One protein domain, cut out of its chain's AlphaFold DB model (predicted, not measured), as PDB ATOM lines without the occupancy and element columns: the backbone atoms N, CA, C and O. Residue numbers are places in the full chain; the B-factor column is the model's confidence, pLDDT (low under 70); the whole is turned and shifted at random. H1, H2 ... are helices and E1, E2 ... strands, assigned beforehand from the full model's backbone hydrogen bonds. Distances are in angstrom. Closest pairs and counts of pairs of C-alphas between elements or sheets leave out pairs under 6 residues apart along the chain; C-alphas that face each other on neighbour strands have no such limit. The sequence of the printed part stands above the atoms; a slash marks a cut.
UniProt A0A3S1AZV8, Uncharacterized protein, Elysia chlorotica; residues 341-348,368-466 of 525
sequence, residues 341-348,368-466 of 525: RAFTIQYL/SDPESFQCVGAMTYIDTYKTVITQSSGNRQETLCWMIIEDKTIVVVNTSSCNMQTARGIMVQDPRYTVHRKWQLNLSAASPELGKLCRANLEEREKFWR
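What this domain is: This is residues 341 to 348 and 368 to 466 of the 525 residues of an uncharacterized protein of Elysia chlorotica (UniProt A0A3S1AZV8). The model shows one strongly twisted, curled sheet of five antiparallel strands, with the short helix H1 packed over one face of it, while a long link leads away from this body to the helix H2, which is off the sheet. Residues 455 to 466, in H2, stick out free. The printed part has 107 residues with five named strands and two named helices, along the chain E1, E2, E3, E4, E5, H1, H2; the sheet's order is also E1, E2, E3, E4, E5, and the class is mixed, helices and strands. The whole is only just compact, close to loose, with a radius of gyration of the C-alphas of 15.6 A and spans of 43 by 36 by 24 A.

Where its parts are: E1, residues 342 to 344, begins with C-alpha 342 at (166.348, 158.728, 226.872) and is 6.6 A long. E2, residues 372 to 381, is 25.4 A long and bends by 62 degrees at residue 376. E3, residues 385 to 392, measures 22.3 A; E4, residues 399 to 405, 19.2 A; and E5, residues 409 to 414, 16.4 A. H1, residues 420 to 427, spans 10.6 A. H2, residues 448 to 466, is 26.7 A long and ends with C-alpha 466 at (191.572, 149.815, 206.003).

How they stand to each other: E1 is an edge strand, antiparallel to E2, with N 373 and O 343 3.0 A apart. E2, E3, E4 and E5 form a meander, each strand the antiparallel neighbour of the one before, and each step is a hairpin. Within hydrogen-bond range are N 379 and O 387 at 2.8 A between E2 and E3, N 402 and O 388 at 2.8 A between E3 and E4, and N 403 and O 411 at 2.8 A between E4 and E5, the other edge strand. H1 is on the sheet at a height of 8.9 A; it lies over E4, and runs across the strands, only just, at 61 degrees to E4 on the local plane. The closest C-alphas of E4 and H1 are those of Met 403 and Ala 423, 7.3 A apart. H2 is not on the sheet, and H1 and H2 are apart. In H1 and H2 every O i to N i+4 pair is within hydrogen-bond range.

The domain as a whole: The two C-alphas farthest apart are those of Gln 397 and Arg 466, 47.0 A. Residues 349 to 367 are cut out, in the link from E1 to E2, and C-alphas 348 and 368 are 12.9 A apart across the cut. The link from H1 to H2, residues 428 to 447, is long. The mean pLDDT of the printed part is 70.2, and 43 residues are under 70, among them 341 to 348 and 434 to 455.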
ATOM      1  N   ARG A 341     168.744 161.497 224.948       46.34
ATOM      2  CA  ARG A 341     168.864 161.555 226.422       46.34
ATOM      3  C   ARG A 341     168.060 160.478 227.150       46.34
ATOM      4  O   ARG A 341     168.309 160.216 228.326       46.34
ATOM      5  N   ALA A 342     167.110 159.881 226.442       48.19
ATOM      6  CA  ALA A 342     166.348 158.728 226.872       48.19
ATOM      7  C   ALA A 342     166.508 157.617 225.836       48.19
ATOM      8  O   ALA A 342     166.573 157.891 224.634       48.19
ATOM      9  N   PHE A 343     166.535 156.377 226.308       47.69
ATOM     10  CA  PHE A 343     166.252 155.217 225.478       47.69
ATOM     11  C   PHE A 343     165.000 154.531 226.015       47.69
ATOM     12  O   PHE A 343     164.747 154.509 227.222       47.69
ATOM     13  N   THR A 344     164.213 153.993 225.096       46.88
ATOM     14  CA  THR A 344     163.006 153.235 225.400       46.88
ATOM     15  C   THR A 344     163.308 151.768 225.171       46.88
ATOM     16  O   THR A 344     163.747 151.402 224.080       46.88
ATOM     17  N   ILE A 345     163.052 150.927 226.169       50.06
ATOM     18  CA  ILE A 345     163.043 149.479 225.964       50.06
ATOM     19  C   ILE A 345     161.616 149.089 225.593       50.06
ATOM     20  O   ILE A 345     160.702 149.218 226.399       50.06
ATOM     21  N   GLN A 346     161.428 148.620 224.362       44.53
ATOM     22  CA  GLN A 346     160.205 147.927 223.970       44.53
ATOM     23  C   GLN A 346     160.435 146.426 224.119       44.53
ATOM     24  O   GLN A 346     161.415 145.886 223.605       44.53
ATOM     25  N   TYR A 347     159.534 145.761 224.837       44.19
ATOM     26  CA  TYR A 347     159.529 144.308 224.933       44.19
ATOM     27  C   TYR A 347     158.903 143.743 223.654       44.19
ATOM     28  O   TYR A 347     157.699 143.867 223.438       44.19
ATOM     29  N   LEU A 348     159.733 143.174 222.778       40.38
ATOM     30  CA  LEU A 348     159.278 142.440 221.599       40.38
ATOM     31  C   LEU A 348     159.062 140.982 222.003       40.38
ATOM     32  O   LEU A 348     160.002 140.187 222.005       40.38
ATOM     33  N   SER A 368     151.955 148.270 230.213       49.19
ATOM     34  CA  SER A 368     153.030 149.160 230.648       49.19
ATOM     35  C   SER A 368     153.325 150.133 229.511       49.19
ATOM     36  O   SER A 368     153.812 149.711 228.458       49.19
ATOM     37  N   ASP A 369     153.040 151.419 229.724       55.69
ATOM     38  CA  ASP A 369     153.595 152.475 228.880       55.69
ATOM     39  C   ASP A 369     155.110 152.255 228.736       55.69
ATOM     40  O   ASP A 369     155.752 151.856 229.713       55.69
ATOM     41  N   PRO A 370     155.693 152.480 227.545       60.34
ATOM     42  CA  PRO A 370     157.108 152.230 227.297       60.34
ATOM     43  C   PRO A 370     157.994 152.884 228.365       60.34
ATOM     44  O   PRO A 370     158.135 154.111 228.392       60.34
ATOM     45  N   GLU A 371     158.610 152.065 229.226       67.94
ATOM     46  CA  GLU A 371     159.495 152.555 230.280       67.94
ATOM     47  C   GLU A 371     160.680 153.270 229.628       67.94
ATOM     48  O   GLU A 371     161.532 152.674 228.957       67.94
ATOM     49  N   SER A 372     160.694 154.594 229.776       71.38
ATOM     50  CA  SER A 372     161.758 155.440 229.255       71.38
ATOM     51  C   SER A 372     162.789 155.677 230.347       71.38
ATOM     52  O   SER A 372     162.487 156.170 231.435       71.38
ATOM     53  N   PHE A 373     164.032 155.324 230.044       78.38
ATOM     54  CA  PHE A 373     165.141 155.429 230.979       78.38
ATOM     55  C   PHE A 373     165.956 156.674 230.655       78.38
ATOM     56  O   PHE A 373     166.522 156.796 229.567       78.38
ATOM     57  N   GLN A 374     166.033 157.607 231.605       78.19
ATOM     58  CA  GLN A 374     166.898 158.775 231.485       78.19
ATOM     59  C   GLN A 374     168.315 158.397 231.919       78.19
ATOM     60  O   GLN A 374     168.516 157.909 233.032       78.19
ATOM     61  N   CYS A 375     169.313 158.640 231.066       80.06
ATOM     62  CA  CYS A 375     170.713 158.448 231.441       80.06
ATOM     63  C   CYS A 375     171.141 159.523 232.456       80.06
ATOM     64  O   CYS A 375     171.088 160.718 232.160       80.06
ATOM     65  N   VAL A 376     171.554 159.092 233.651       79.75
ATOM     66  CA  VAL A 376     172.027 159.958 234.748       79.75
ATOM     67  C   VAL A 376     173.553 160.052 234.748       79.75
ATOM     68  O   VAL A 376     174.114 161.094 235.075       79.75
ATOM     69  N   GLY A 377     174.238 158.981 234.342       74.62
ATOM     70  CA  GLY A 377     175.690 158.956 234.213       74.62
ATOM     71  C   GLY A 377     176.191 157.704 233.503       74.62
ATOM     72  O   GLY A 377     175.469 156.721 233.362       74.62
ATOM     73  N   ALA A 378     177.448 157.730 233.069       82.50
ATOM     74  CA  ALA A 378     178.140 156.567 232.531       82.50
ATOM     75  C   ALA A 378     179.590 156.554 233.026       82.50
ATOM     76  O   ALA A 378     180.217 157.609 233.138       82.50
ATOM     77  N   MET A 379     180.116 155.368 233.323       72.88
ATOM     78  CA  MET A 379     181.484 155.159 233.794       72.88
ATOM     79  C   MET A 379     182.118 154.009 233.009       72.88
ATOM     80  O   MET A 379     181.514 152.953 232.832       72.88
ATOM     81  N   THR A 380     183.351 154.191 232.547       72.50
ATOM     82  CA  THR A 380     184.127 153.128 231.893       72.50
ATOM     83  C   THR A 380     185.213 152.669 232.850       72.50
ATOM     84  O   THR A 380     186.021 153.483 233.292       72.50
ATOM     85  N   TYR A 381     185.253 151.373 233.158       60.06
ATOM     86  CA  TYR A 381     186.292 150.789 233.999       60.06
ATOM     87  C   TYR A 381     187.261 149.973 233.142       60.06
ATOM     88  O   TYR A 381     186.905 148.898 232.662       60.06
ATOM     89  N   ILE A 382     188.493 150.482 233.002       48.75
ATOM     90  CA  ILE A 382     189.677 149.755 232.501       48.75
ATOM     91  C   ILE A 382     189.345 148.916 231.250       48.75
ATOM     92  O   ILE A 382     189.435 147.689 231.276       48.75
ATOM     93  N   ASP A 383     188.859 149.601 230.209       54.06
ATOM     94  CA  ASP A 383     188.534 149.148 228.839       54.06
ATOM     95  C   ASP A 383     187.664 147.884 228.651       54.06
ATOM     96  O   ASP A 383     187.315 147.543 227.524       54.06
ATOM     97  N   THR A 384     187.254 147.210 229.726       60.25
ATOM     98  CA  THR A 384     186.694 145.845 229.690       60.25
ATOM     99  C   THR A 384     185.190 145.791 229.941       60.25
ATOM    100  O   THR A 384     184.519 144.874 229.465       60.25
ATOM    101  N   TYR A 385     184.631 146.775 230.649       75.00
ATOM    102  CA  TYR A 385     183.184 146.933 230.800       75.00
ATOM    103  C   TYR A 385     182.795 148.402 231.004       75.00
ATOM    104  O   TYR A 385     183.521 149.208 231.597       75.00
ATOM    105  N   LYS A 386     181.617 148.752 230.484       83.06
ATOM    106  CA  LYS A 386     181.023 150.093 230.560       83.06
ATOM    107  C   LYS A 386     179.795 150.003 231.454       83.06
ATOM    108  O   LYS A 386     178.969 149.119 231.250       83.06
ATOM    109  N   THR A 387     179.651 150.892 232.426       85.12
ATOM    110  CA  THR A 387     178.442 150.987 233.247       85.12
ATOM    111  C   THR A 387     177.663 152.243 232.883       85.12
ATOM    112  O   THR A 387     178.234 153.321 232.717       85.12
ATOM    113  N   VAL A 388     176.348 152.112 232.742       86.75
ATOM    114  CA  VAL A 388     175.425 153.235 232.535       86.75
ATOM    115  C   VAL A 388     174.452 153.245 233.702       86.75
ATOM    116  O   VAL A 388     173.849 152.222 234.003       86.75
ATOM    117  N   ILE A 389     174.300 154.383 234.369       84.94
ATOM    118  CA  ILE A 389     173.316 154.574 235.433       84.94
ATOM    119  C   ILE A 389     172.129 155.323 234.840       84.94
ATOM    120  O   ILE A 389     172.287 156.417 234.291       84.94
ATOM    121  N   THR A 390     170.938 154.748 234.968       84.94
ATOM    122  CA  THR A 390     169.690 155.355 234.500       84.94
ATOM    123  C   THR A 390     168.691 155.529 235.626       84.94
ATOM    124  O   THR A 390     168.705 154.773 236.594       84.94
ATOM    125  N   GLN A 391     167.763 156.458 235.439       84.69
ATOM    126  CA  GLN A 391     166.585 156.648 236.276       84.69
ATOM    127  C   GLN A 391     165.333 156.306 235.462       84.69
ATOM    128  O   GLN A 391     165.247 156.688 234.291       84.69
ATOM    129  N   SER A 392     164.384 155.581 236.059       81.62
ATOM    130  CA  SER A 392     163.083 155.321 235.428       81.62
ATOM    131  C   SER A 392     162.262 156.612 235.377       81.62
ATOM    132  O   SER A 392     162.159 157.328 236.378       81.62
ATOM    133  N   SER A 393     161.664 156.936 234.228       75.31
ATOM    134  CA  SER A 393     160.818 158.130 234.087       75.31
ATOM    135  C   SER A 393     159.551 158.073 234.942       75.31
ATOM    136  O   SER A 393     159.126 159.105 235.464       75.31
ATOM    137  N   GLY A 394     158.987 156.876 235.135       79.19
ATOM    138  CA  GLY A 394     157.841 156.638 236.016       79.19
ATOM    139  C   GLY A 394     158.204 156.624 237.504       79.19
ATOM    140  O   GLY A 394     157.346 156.884 238.345       79.19
ATOM    141  N   ASN A 395     159.472 156.369 237.848       81.75
ATOM    142  CA  ASN A 395     159.915 156.217 239.231       81.75
ATOM    143  C   ASN A 395     161.272 156.893 239.486       81.75
ATOM    144  O   ASN A 395     162.337 156.299 239.331       81.75
ATOM    145  N   ARG A 396     161.236 158.137 239.983       77.56
ATOM    146  CA  ARG A 396     162.447 158.915 240.304       77.56
ATOM    147  C   ARG A 396     163.325 158.305 241.406       77.56
ATOM    148  O   ARG A 396     164.477 158.714 241.526       77.56
ATOM    149  N   GLN A 397     162.821 157.376 242.219       82.38
ATOM    150  CA  GLN A 397     163.639 156.690 243.230       82.38
ATOM    151  C   GLN A 397     164.342 155.447 242.665       82.38
ATOM    152  O   GLN A 397     165.332 154.986 243.230       82.38
ATOM    153  N   GLU A 398     163.875 154.929 241.530       81.75
ATOM    154  CA  GLU A 398     164.473 153.779 240.869       81.75
ATOM    155  C   GLU A 398     165.649 154.208 239.997       81.75
ATOM    156  O   GLU A 398     165.496 154.832 238.943       81.75
ATOM    157  N   THR A 399     166.844 153.849 240.462       83.69
ATOM    158  CA  THR A 399     168.081 153.980 239.697       83.69
ATOM    159  C   THR A 399     168.659 152.600 239.413       83.69
ATOM    160  O   THR A 399     168.865 151.792 240.320       83.69
ATOM    161  N   LEU A 400     168.924 152.335 238.137       85.38
ATOM    162  CA  LEU A 400     169.424 151.058 237.633       85.38
ATOM    163  C   LEU A 400     170.834 151.247 237.076       85.38
ATOM    164  O   LEU A 400     171.112 152.249 236.419       85.38
ATOM    165  N   CYS A 401     171.716 150.278 237.313       88.31
ATOM    166  CA  CYS A 401     173.033 150.217 236.692       88.31
ATOM    167  C   CYS A 401     173.063 149.110 235.634       88.31
ATOM    168  O   CYS A 401     172.887 147.933 235.940       88.31
ATOM    169  N   TRP A 402     173.318 149.505 234.390       89.69
ATOM    170  CA  TRP A 402     173.464 148.641 233.226       89.69
ATOM    171  C   TRP A 402     174.952 148.390 232.996       89.69
ATOM    172  O   TRP A 402     175.674 149.285 232.556       89.69
ATOM    173  N   MET A 403     175.430 147.189 233.313       85.81
ATOM    174  CA  MET A 403     176.816 146.777 233.085       85.81
ATOM    175  C   MET A 403     176.926 146.099 231.718       85.81
ATOM    176  O   MET A 403     176.379 145.016 231.528       85.81
ATOM    177  N   ILE A 404     177.622 146.729 230.776       85.81
ATOM    178  CA  ILE A 404     177.919 146.198 229.442       85.81
ATOM    179  C   ILE A 404     179.280 145.504 229.510       85.81
ATOM    180  O   ILE A 404     180.309 146.165 229.656       85.81
ATOM    181  N   ILE A 405     179.269 144.177 229.413       79.44
ATOM    182  CA  ILE A 405     180.427 143.284 229.516       79.44
ATOM    183  C   ILE A 405     180.717 142.701 228.125       79.44
ATOM    184  O   ILE A 405     179.815 142.159 227.476       79.44
ATOM    185  N   GLU A 406     181.969 142.829 227.671       71.50
ATOM    186  CA  GLU A 406     182.480 142.277 226.397       71.50
ATOM    187  C   GLU A 406     181.630 142.630 225.153       71.50
ATOM    188  O   GLU A 406     181.522 141.847 224.211       71.50
ATOM    189  N   ASP A 407     180.979 143.802 225.177       67.75
ATOM    190  CA  ASP A 407     180.035 144.320 224.167       67.75
ATOM    191  C   ASP A 407     178.865 143.363 223.790       67.75
ATOM    192  O   ASP A 407     178.129 143.626 222.839       67.75
ATOM    193  N   LYS A 408     178.653 142.270 224.542       62.97
ATOM    194  CA  LYS A 408     177.670 141.202 224.243       62.97
ATOM    195  C   LYS A 408     176.705 140.882 225.380       62.97
ATOM    196  O   LYS A 408     175.655 140.297 225.131       62.97
ATOM    197  N   THR A 409     177.057 141.223 226.617       72.88
ATOM    198  CA  THR A 409     176.229 140.932 227.792       72.88
ATOM    199  C   THR A 409     175.884 142.231 228.495       72.88
ATOM    200  O   THR A 409     176.776 142.990 228.859       72.88
ATOM    201  N   ILE A 410     174.593 142.472 228.711       79.50
ATOM    202  CA  ILE A 410     174.113 143.562 229.557       79.50
ATOM    203  C   ILE A 410     173.607 142.945 230.861       79.50
ATOM    204  O   ILE A 410     172.921 141.925 230.849       79.50
ATOM    205  N   VAL A 411     173.965 143.525 232.002       81.38
ATOM    206  CA  VAL A 411     173.490 143.062 233.311       81.38
ATOM    207  C   VAL A 411     172.918 144.239 234.074       81.38
ATOM    208  O   VAL A 411     173.592 145.254 234.229       81.38
ATOM    209  N   VAL A 412     171.679 144.100 234.545       83.62
ATOM    210  CA  VAL A 412     171.006 145.141 235.321       83.62
ATOM    211  C   VAL A 412     171.181 144.823 236.799       83.62
ATOM    212  O   VAL A 412     170.704 143.801 237.295       83.62
ATOM    213  N   VAL A 413     171.891 145.702 237.499       84.19
ATOM    214  CA  VAL A 413     172.147 145.611 238.938       84.19
ATOM    215  C   VAL A 413     171.660 146.878 239.639       84.19
ATOM    216  O   VAL A 413     171.545 147.942 239.029       84.19
ATOM    217  N   ASN A 414     171.401 146.779 240.943       81.81
ATOM    218  CA  ASN A 414     171.146 147.958 241.769       81.81
ATOM    219  C   ASN A 414     172.374 148.882 241.737       81.81
ATOM    220  O   ASN A 414     173.510 148.409 241.687       81.81
ATOM    221  N   THR A 415     172.167 150.195 241.818       80.81
ATOM    222  CA  THR A 415     173.256 151.189 241.775       80.81
ATOM    223  C   THR A 415     174.325 150.985 242.852       80.81
ATOM    224  O   THR A 415     175.506 151.163 242.567       80.81
ATOM    225  N   SER A 416     173.963 150.498 244.043       81.75
ATOM    226  CA  SER A 416     174.922 150.113 245.097       81.75
ATOM    227  C   SER A 416     175.852 148.951 244.709       81.75
ATOM    228  O   SER A 416     176.949 148.820 245.251       81.75
ATOM    229  N   SER A 417     175.448 148.118 243.748       84.75
ATOM    230  CA  SER A 417     176.226 147.005 243.187       84.75
ATOM    231  C   SER A 417     176.931 147.375 241.870       84.75
ATOM    232  O   SER A 417     177.493 146.513 241.205       84.75
ATOM    233  N   CYS A 418     176.928 148.651 241.472       85.25
ATOM    234  CA  CYS A 418     177.517 149.133 240.220       85.25
ATOM    235  C   CYS A 418     179.052 149.271 240.315       85.25
ATOM    236  O   CYS A 418     179.598 150.368 240.218       85.25
ATOM    237  N   ASN A 419     179.765 148.169 240.568       84.12
ATOM    238  CA  ASN A 419     181.205 148.183 240.846       84.12
ATOM    239  C   ASN A 419     181.971 147.005 240.204       84.12
ATOM    240  O   ASN A 419     181.394 145.993 239.802       84.12
ATOM    241  N   MET A 420     183.305 147.123 240.139       81.69
ATOM    242  CA  MET A 420     184.193 146.111 239.544       81.69
ATOM    243  C   MET A 420     184.046 144.711 240.157       81.69
ATOM    244  O   MET A 420     184.199 143.714 239.449       81.69
ATOM    245  N   GLN A 421     183.803 144.614 241.466       84.94
ATOM    246  CA  GLN A 421     183.722 143.327 242.160       84.94
ATOM    247  C   GLN A 421     182.461 142.572 241.735       84.94
ATOM    248  O   GLN A 421     182.549 141.389 241.416       84.94
ATOM    249  N   THR A 422     181.331 143.273 241.620       84.06
ATOM    250  CA  THR A 422     180.082 142.730 241.078       84.06
ATOM    251  C   THR A 422     180.240 142.305 239.618       84.06
ATOM    252  O   THR A 422     179.894 141.172 239.292       84.06
ATOM    253  N   ALA A 423     180.842 143.134 238.753       82.19
ATOM    254  CA  ALA A 423     181.107 142.757 237.358       82.19
ATOM    255  C   ALA A 423     181.945 141.468 237.254       82.19
ATOM    256  O   ALA A 423     181.568 140.531 236.551       82.19
ATOM    257  N   ARG A 424     183.053 141.382 238.008       83.81
ATOM    258  CA  ARG A 424     183.903 140.180 238.065       83.81
ATOM    259  C   ARG A 424     183.154 138.967 238.610       83.81
ATOM    260  O   ARG A 424     183.253 137.901 238.015       83.81
ATOM    261  N   GLY A 425     182.383 139.138 239.683       84.75
ATOM    262  CA  GLY A 425     181.547 138.091 240.271       84.75
ATOM    263  C   GLY A 425     180.526 137.526 239.284       84.75
ATOM    264  O   GLY A 425     180.378 136.311 239.180       84.75
ATOM    265  N   ILE A 426     179.884 138.387 238.490       80.25
ATOM    266  CA  ILE A 426     178.953 137.963 237.437       80.25
ATOM    267  C   ILE A 426     179.681 137.190 236.326       80.25
ATOM    268  O   ILE A 426     179.183 136.139 235.916       80.25
ATOM    269  N   MET A 427     180.851 137.664 235.871       79.19
ATOM    270  CA  MET A 427     181.650 136.993 234.829       79.19
ATOM    271  C   MET A 427     182.102 135.588 235.248       79.19
ATOM    272  O   MET A 427     181.971 134.652 234.465       79.19
ATOM    273  N   VAL A 428     182.572 135.412 236.489       85.50
ATOM    274  CA  VAL A 428     182.984 134.092 237.017       85.50
ATOM    275  C   VAL A 428     181.814 133.249 237.545       85.50
ATOM    276  O   VAL A 428     182.037 132.197 238.136       85.50
ATOM    277  N   GLN A 429     180.571 133.703 237.341       82.88
ATOM    278  CA  GLN A 429     179.337 133.045 237.790       82.88
ATOM    279  C   GLN A 429     179.279 132.761 239.307       82.88
ATOM    280  O   GLN A 429     178.653 131.797 239.741       82.88
ATOM    281  N   ASP A 430     179.898 133.618 240.124       83.44
ATOM    282  CA  ASP A 430     179.923 133.480 241.584       83.44
ATOM    283  C   ASP A 430     178.482 133.468 242.152       83.44
ATOM    284  O   ASP A 430     177.714 134.407 241.887       83.44
ATOM    285  N   PRO A 431     178.100 132.436 242.942       82.44
ATOM    286  CA  PRO A 431     176.752 132.269 243.483       82.44
ATOM    287  C   PRO A 431     176.181 133.513 244.167       82.44
ATOM    288  O   PRO A 431     174.982 133.771 244.062       82.44
ATOM    289  N   ARG A 432     177.028 134.332 244.805       81.25
ATOM    290  CA  ARG A 432     176.627 135.553 245.528       81.25
ATOM    291  C   ARG A 432     175.981 136.608 244.626       81.25
ATOM    292  O   ARG A 432     175.215 137.431 245.115       81.25
ATOM    293  N   TYR A 433     176.249 136.559 243.321       77.00
ATOM    294  CA  TYR A 433     175.753 137.511 242.320       77.00
ATOM    295  C   TYR A 433     174.710 136.890 241.371       77.00
ATOM    296  O   TYR A 433     174.344 137.490 240.359       77.00
ATOM    297  N   THR A 434     174.204 135.689 241.681       58.81
ATOM    298  CA  THR A 434     173.155 135.016 240.885       58.81
ATOM    299  C   THR A 434     171.764 135.632 241.053       58.81
ATOM    300  O   THR A 434     170.926 135.462 240.174       58.81
ATOM    301  N   VAL A 435     171.535 136.389 242.132       60.94
ATOM    302  CA  VAL A 435     170.241 137.016 242.471       60.94
ATOM    303  C   VAL A 435     169.938 138.261 241.615       60.94
ATOM    304  O   VAL A 435     168.808 138.744 241.583       60.94
ATOM    305  N   HIS A 436     170.926 138.805 240.896       63.03
ATOM    306  CA  HIS A 436     170.710 139.939 239.994       63.03
ATOM    307  C   HIS A 436     169.947 139.518 238.729       63.03
ATOM    308  O   HIS A 436     170.199 138.452 238.167       63.03
ATOM    309  N   ARG A 437     169.052 140.384 238.229       56.31
ATOM    310  CA  ARG A 437     168.331 140.138 236.971       56.31
ATOM    311  C   ARG A 437     169.315 140.178 235.793       56.31
ATOM    312  O   ARG A 437     169.723 141.245 235.334       56.31
ATOM    313  N   LYS A 438     169.701 139.002 235.293       54.03
ATOM    314  CA  LYS A 438     170.556 138.852 234.106       54.03
ATOM    315  C   LYS A 438     169.718 139.017 232.835       54.03
ATOM    316  O   LYS A 438     169.112 138.063 232.360       54.03
ATOM    317  N   TRP A 439     169.705 140.225 232.280       54.50
ATOM    318  CA  TRP A 439     169.074 140.524 230.991       54.50
ATOM    319  C   TRP A 439     170.065 140.268 229.854       54.50
ATOM    320  O   TRP A 439     170.660 141.202 229.321       54.50
ATOM    321  N   GLN A 440     170.273 139.000 229.485       44.81
ATOM    322  CA  GLN A 440     171.164 138.663 228.374       44.81
ATOM    323  C   GLN A 440     170.577 139.173 227.047       44.81
ATOM    324  O   GLN A 440     169.843 138.461 226.363       44.81
ATOM    325  N   LEU A 441     170.910 140.415 226.685       43.84
ATOM    326  CA  LEU A 441     170.536 141.029 225.415       43.84
ATOM    327  C   LEU A 441     171.306 140.347 224.278       43.84
ATOM    328  O   LEU A 441     172.343 140.827 223.822       43.84
ATOM    329  N   ASN A 442     170.801 139.202 223.826       44.56
ATOM    330  CA  ASN A 442     171.383 138.493 222.706       44.56
ATOM    331  C   ASN A 442     171.057 139.235 221.400       44.56
ATOM    332  O   ASN A 442     170.080 138.930 220.718       44.56
ATOM    333  N   LEU A 443     171.916 140.186 221.029       42.53
ATOM    334  CA  LEU A 443     171.832 140.951 219.777       42.53
ATOM    335  C   LEU A 443     171.875 140.074 218.508       42.53
ATOM    336  O   LEU A 443     171.616 140.578 217.420       42.53
ATOM    337  N   SER A 444     172.186 138.775 218.622       39.41
ATOM    338  CA  SER A 444     172.070 137.820 217.507       39.41
ATOM    339  C   SER A 444     170.702 137.126 217.405       39.41
ATOM    340  O   SER A 444     170.415 136.544 216.363       39.41
ATOM    341  N   ALA A 445     169.858 137.208 218.442       40.56
ATOM    342  CA  ALA A 445     168.492 136.672 218.454       40.56
ATOM    343  C   ALA A 445     167.426 137.722 218.080       40.56
ATOM    344  O   ALA A 445     166.392 137.373 217.521       40.56
ATOM    345  N   ALA A 446     167.676 139.007 218.350       43.56
ATOM    346  CA  ALA A 446     166.759 140.095 218.012       43.56
ATOM    347  C   ALA A 446     166.810 140.439 216.509       43.56
ATOM    348  O   ALA A 446     167.550 141.329 216.102       43.56
ATOM    349  N   SER A 447     165.993 139.748 215.706       50.59
ATOM    350  CA  SER A 447     165.845 139.882 214.245       50.59
ATOM    351  C   SER A 447     167.107 139.588 213.398       50.59
ATOM    352  O   SER A 447     168.135 140.269 213.511       50.59
ATOM    353  N   PRO A 448     167.030 138.655 212.421       62.66
ATOM    354  CA  PRO A 448     168.079 138.457 211.419       62.66
ATOM    355  C   PRO A 448     168.437 139.728 210.632       62.66
ATOM    356  O   PRO A 448     169.555 139.840 210.123       62.66
ATOM    357  N   GLU A 449     167.508 140.680 210.520       62.81
ATOM    358  CA  GLU A 449     167.692 141.951 209.816       62.81
ATOM    359  C   GLU A 449     168.538 142.929 210.633       62.81
ATOM    360  O   GLU A 449     169.480 143.510 210.094       62.81
ATOM    361  N   LEU A 450     168.298 143.033 211.944       49.81
ATOM    362  CA  LEU A 450     169.122 143.851 212.838       49.81
ATOM    363  C   LEU A 450     170.553 143.295 212.905       49.81
ATOM    364  O   LEU A 450     171.524 144.040 212.777       49.81
ATOM    365  N   GLY A 451     170.693 141.967 212.981       59.09
ATOM    366  CA  GLY A 451     171.991 141.296 212.897       59.09
ATOM    367  C   GLY A 451     172.703 141.503 211.551       59.09
ATOM    368  O   GLY A 451     173.933 141.568 211.506       59.09
ATOM    369  N   LYS A 452     171.975 141.613 210.428       68.19
ATOM    370  CA  LYS A 452     172.548 142.019 209.128       68.19
ATOM    371  C   LYS A 452     172.989 143.487 209.148       68.19
ATOM    372  O   LYS A 452     174.117 143.762 208.752       68.19
ATOM    373  N   LEU A 453     172.164 144.397 209.667       64.19
ATOM    374  CA  LEU A 453     172.460 145.831 209.747       64.19
ATOM    375  C   LEU A 453     173.698 146.118 210.617       64.19
ATOM    376  O   LEU A 453     174.580 146.874 210.216       64.19
ATOM    377  N   CYS A 454     173.814 145.469 211.780       53.66
ATOM    378  CA  CYS A 454     174.992 145.587 212.640       53.66
ATOM    379  C   CYS A 454     176.268 145.050 211.976       53.66
ATOM    380  O   CYS A 454     177.317 145.677 212.114       53.66
ATOM    381  N   ARG A 455     176.196 143.936 211.229       65.88
ATOM    382  CA  ARG A 455     177.342 143.416 210.460       65.88
ATOM    383  C   ARG A 455     177.748 144.363 209.332       65.88
ATOM    384  O   ARG A 455     178.916 144.723 209.272       65.88
ATOM    385  N   ALA A 456     176.795 144.855 208.540       73.31
ATOM    386  CA  ALA A 456     177.062 145.827 207.479       73.31
ATOM    387  C   ALA A 456     177.746 147.100 208.019       73.31
ATOM    388  O   ALA A 456     178.768 147.524 207.486       73.31
ATOM    389  N   ASN A 457     177.260 147.650 209.138       62.75
ATOM    390  CA  ASN A 457     177.872 148.814 209.792       62.75
ATOM    391  C   ASN A 457     179.282 148.528 210.353       62.75
ATOM    392  O   ASN A 457     180.117 149.434 210.420       62.75
ATOM    393  N   LEU A 458     179.569 147.297 210.791       63.91
ATOM    394  CA  LEU A 458     180.912 146.897 211.230       63.91
ATOM    395  C   LEU A 458     181.864 146.747 210.036       63.91
ATOM    396  O   LEU A 458     182.958 147.308 210.068       63.91
ATOM    397  N   GLU A 459     181.426 146.072 208.973       80.69
ATOM    398  CA  GLU A 459     182.176 145.892 207.724       80.69
ATOM    399  C   GLU A 459     182.482 147.236 207.041       80.69
ATOM    400  O   GLU A 459     183.604 147.459 206.585       80.69
ATOM    401  N   GLU A 460     181.531 148.175 207.025       82.75
ATOM    402  CA  GLU A 460     181.737 149.527 206.496       82.75
ATOM    403  C   GLU A 460     182.796 150.296 207.303       82.75
ATOM    404  O   GLU A 460     183.710 150.895 206.725       82.75
ATOM    405  N   ARG A 461     182.741 150.232 208.642       63.97
ATOM    406  CA  ARG A 461     183.756 150.862 209.504       63.97
ATOM    407  C   ARG A 461     185.125 150.204 209.352       63.97
ATOM    408  O   ARG A 461     186.127 150.914 209.327       63.97
ATOM    409  N   GLU A 462     185.195 148.882 209.218       72.94
ATOM    410  CA  GLU A 462     186.448 148.165 208.962       72.94
ATOM    411  C   GLU A 462     187.043 148.550 207.599       72.94
ATOM    412  O   GLU A 462     188.237 148.845 207.501       72.94
ATOM    413  N   LYS A 463     186.209 148.646 206.556       86.12
ATOM    414  CA  LYS A 463     186.598 149.111 205.219       86.12
ATOM    415  C   LYS A 463     187.114 150.552 205.242       86.12
ATOM    416  O   LYS A 463     188.155 150.825 204.646       86.12
ATOM    417  N   PHE A 464     186.448 151.450 205.973       86.75
ATOM    418  CA  PHE A 464     186.904 152.828 206.193       86.75
ATOM    419  C   PHE A 464     188.289 152.877 206.860       86.75
ATOM    420  O   PHE A 464     189.183 153.579 206.383       86.75
ATOM    421  N   TRP A 465     188.505 152.100 207.928       70.38
ATOM    422  CA  TRP A 465     189.803 152.053 208.610       70.38
ATOM    423  C   TRP A 465     190.911 151.452 207.742       70.38
ATOM    424  O   TRP A 465     192.018 151.990 207.728       70.38
ATOM    425  N   ARG A 466     190.623 150.397 206.968       76.19
ATOM    426  CA  ARG A 466     191.572 149.815 206.003       76.19
ATOM    427  C   ARG A 466     191.966 150.809 204.911       76.19
ATOM    428  O   ARG A 466     193.154 150.949 204.639       76.19
TER     429      ARG A 466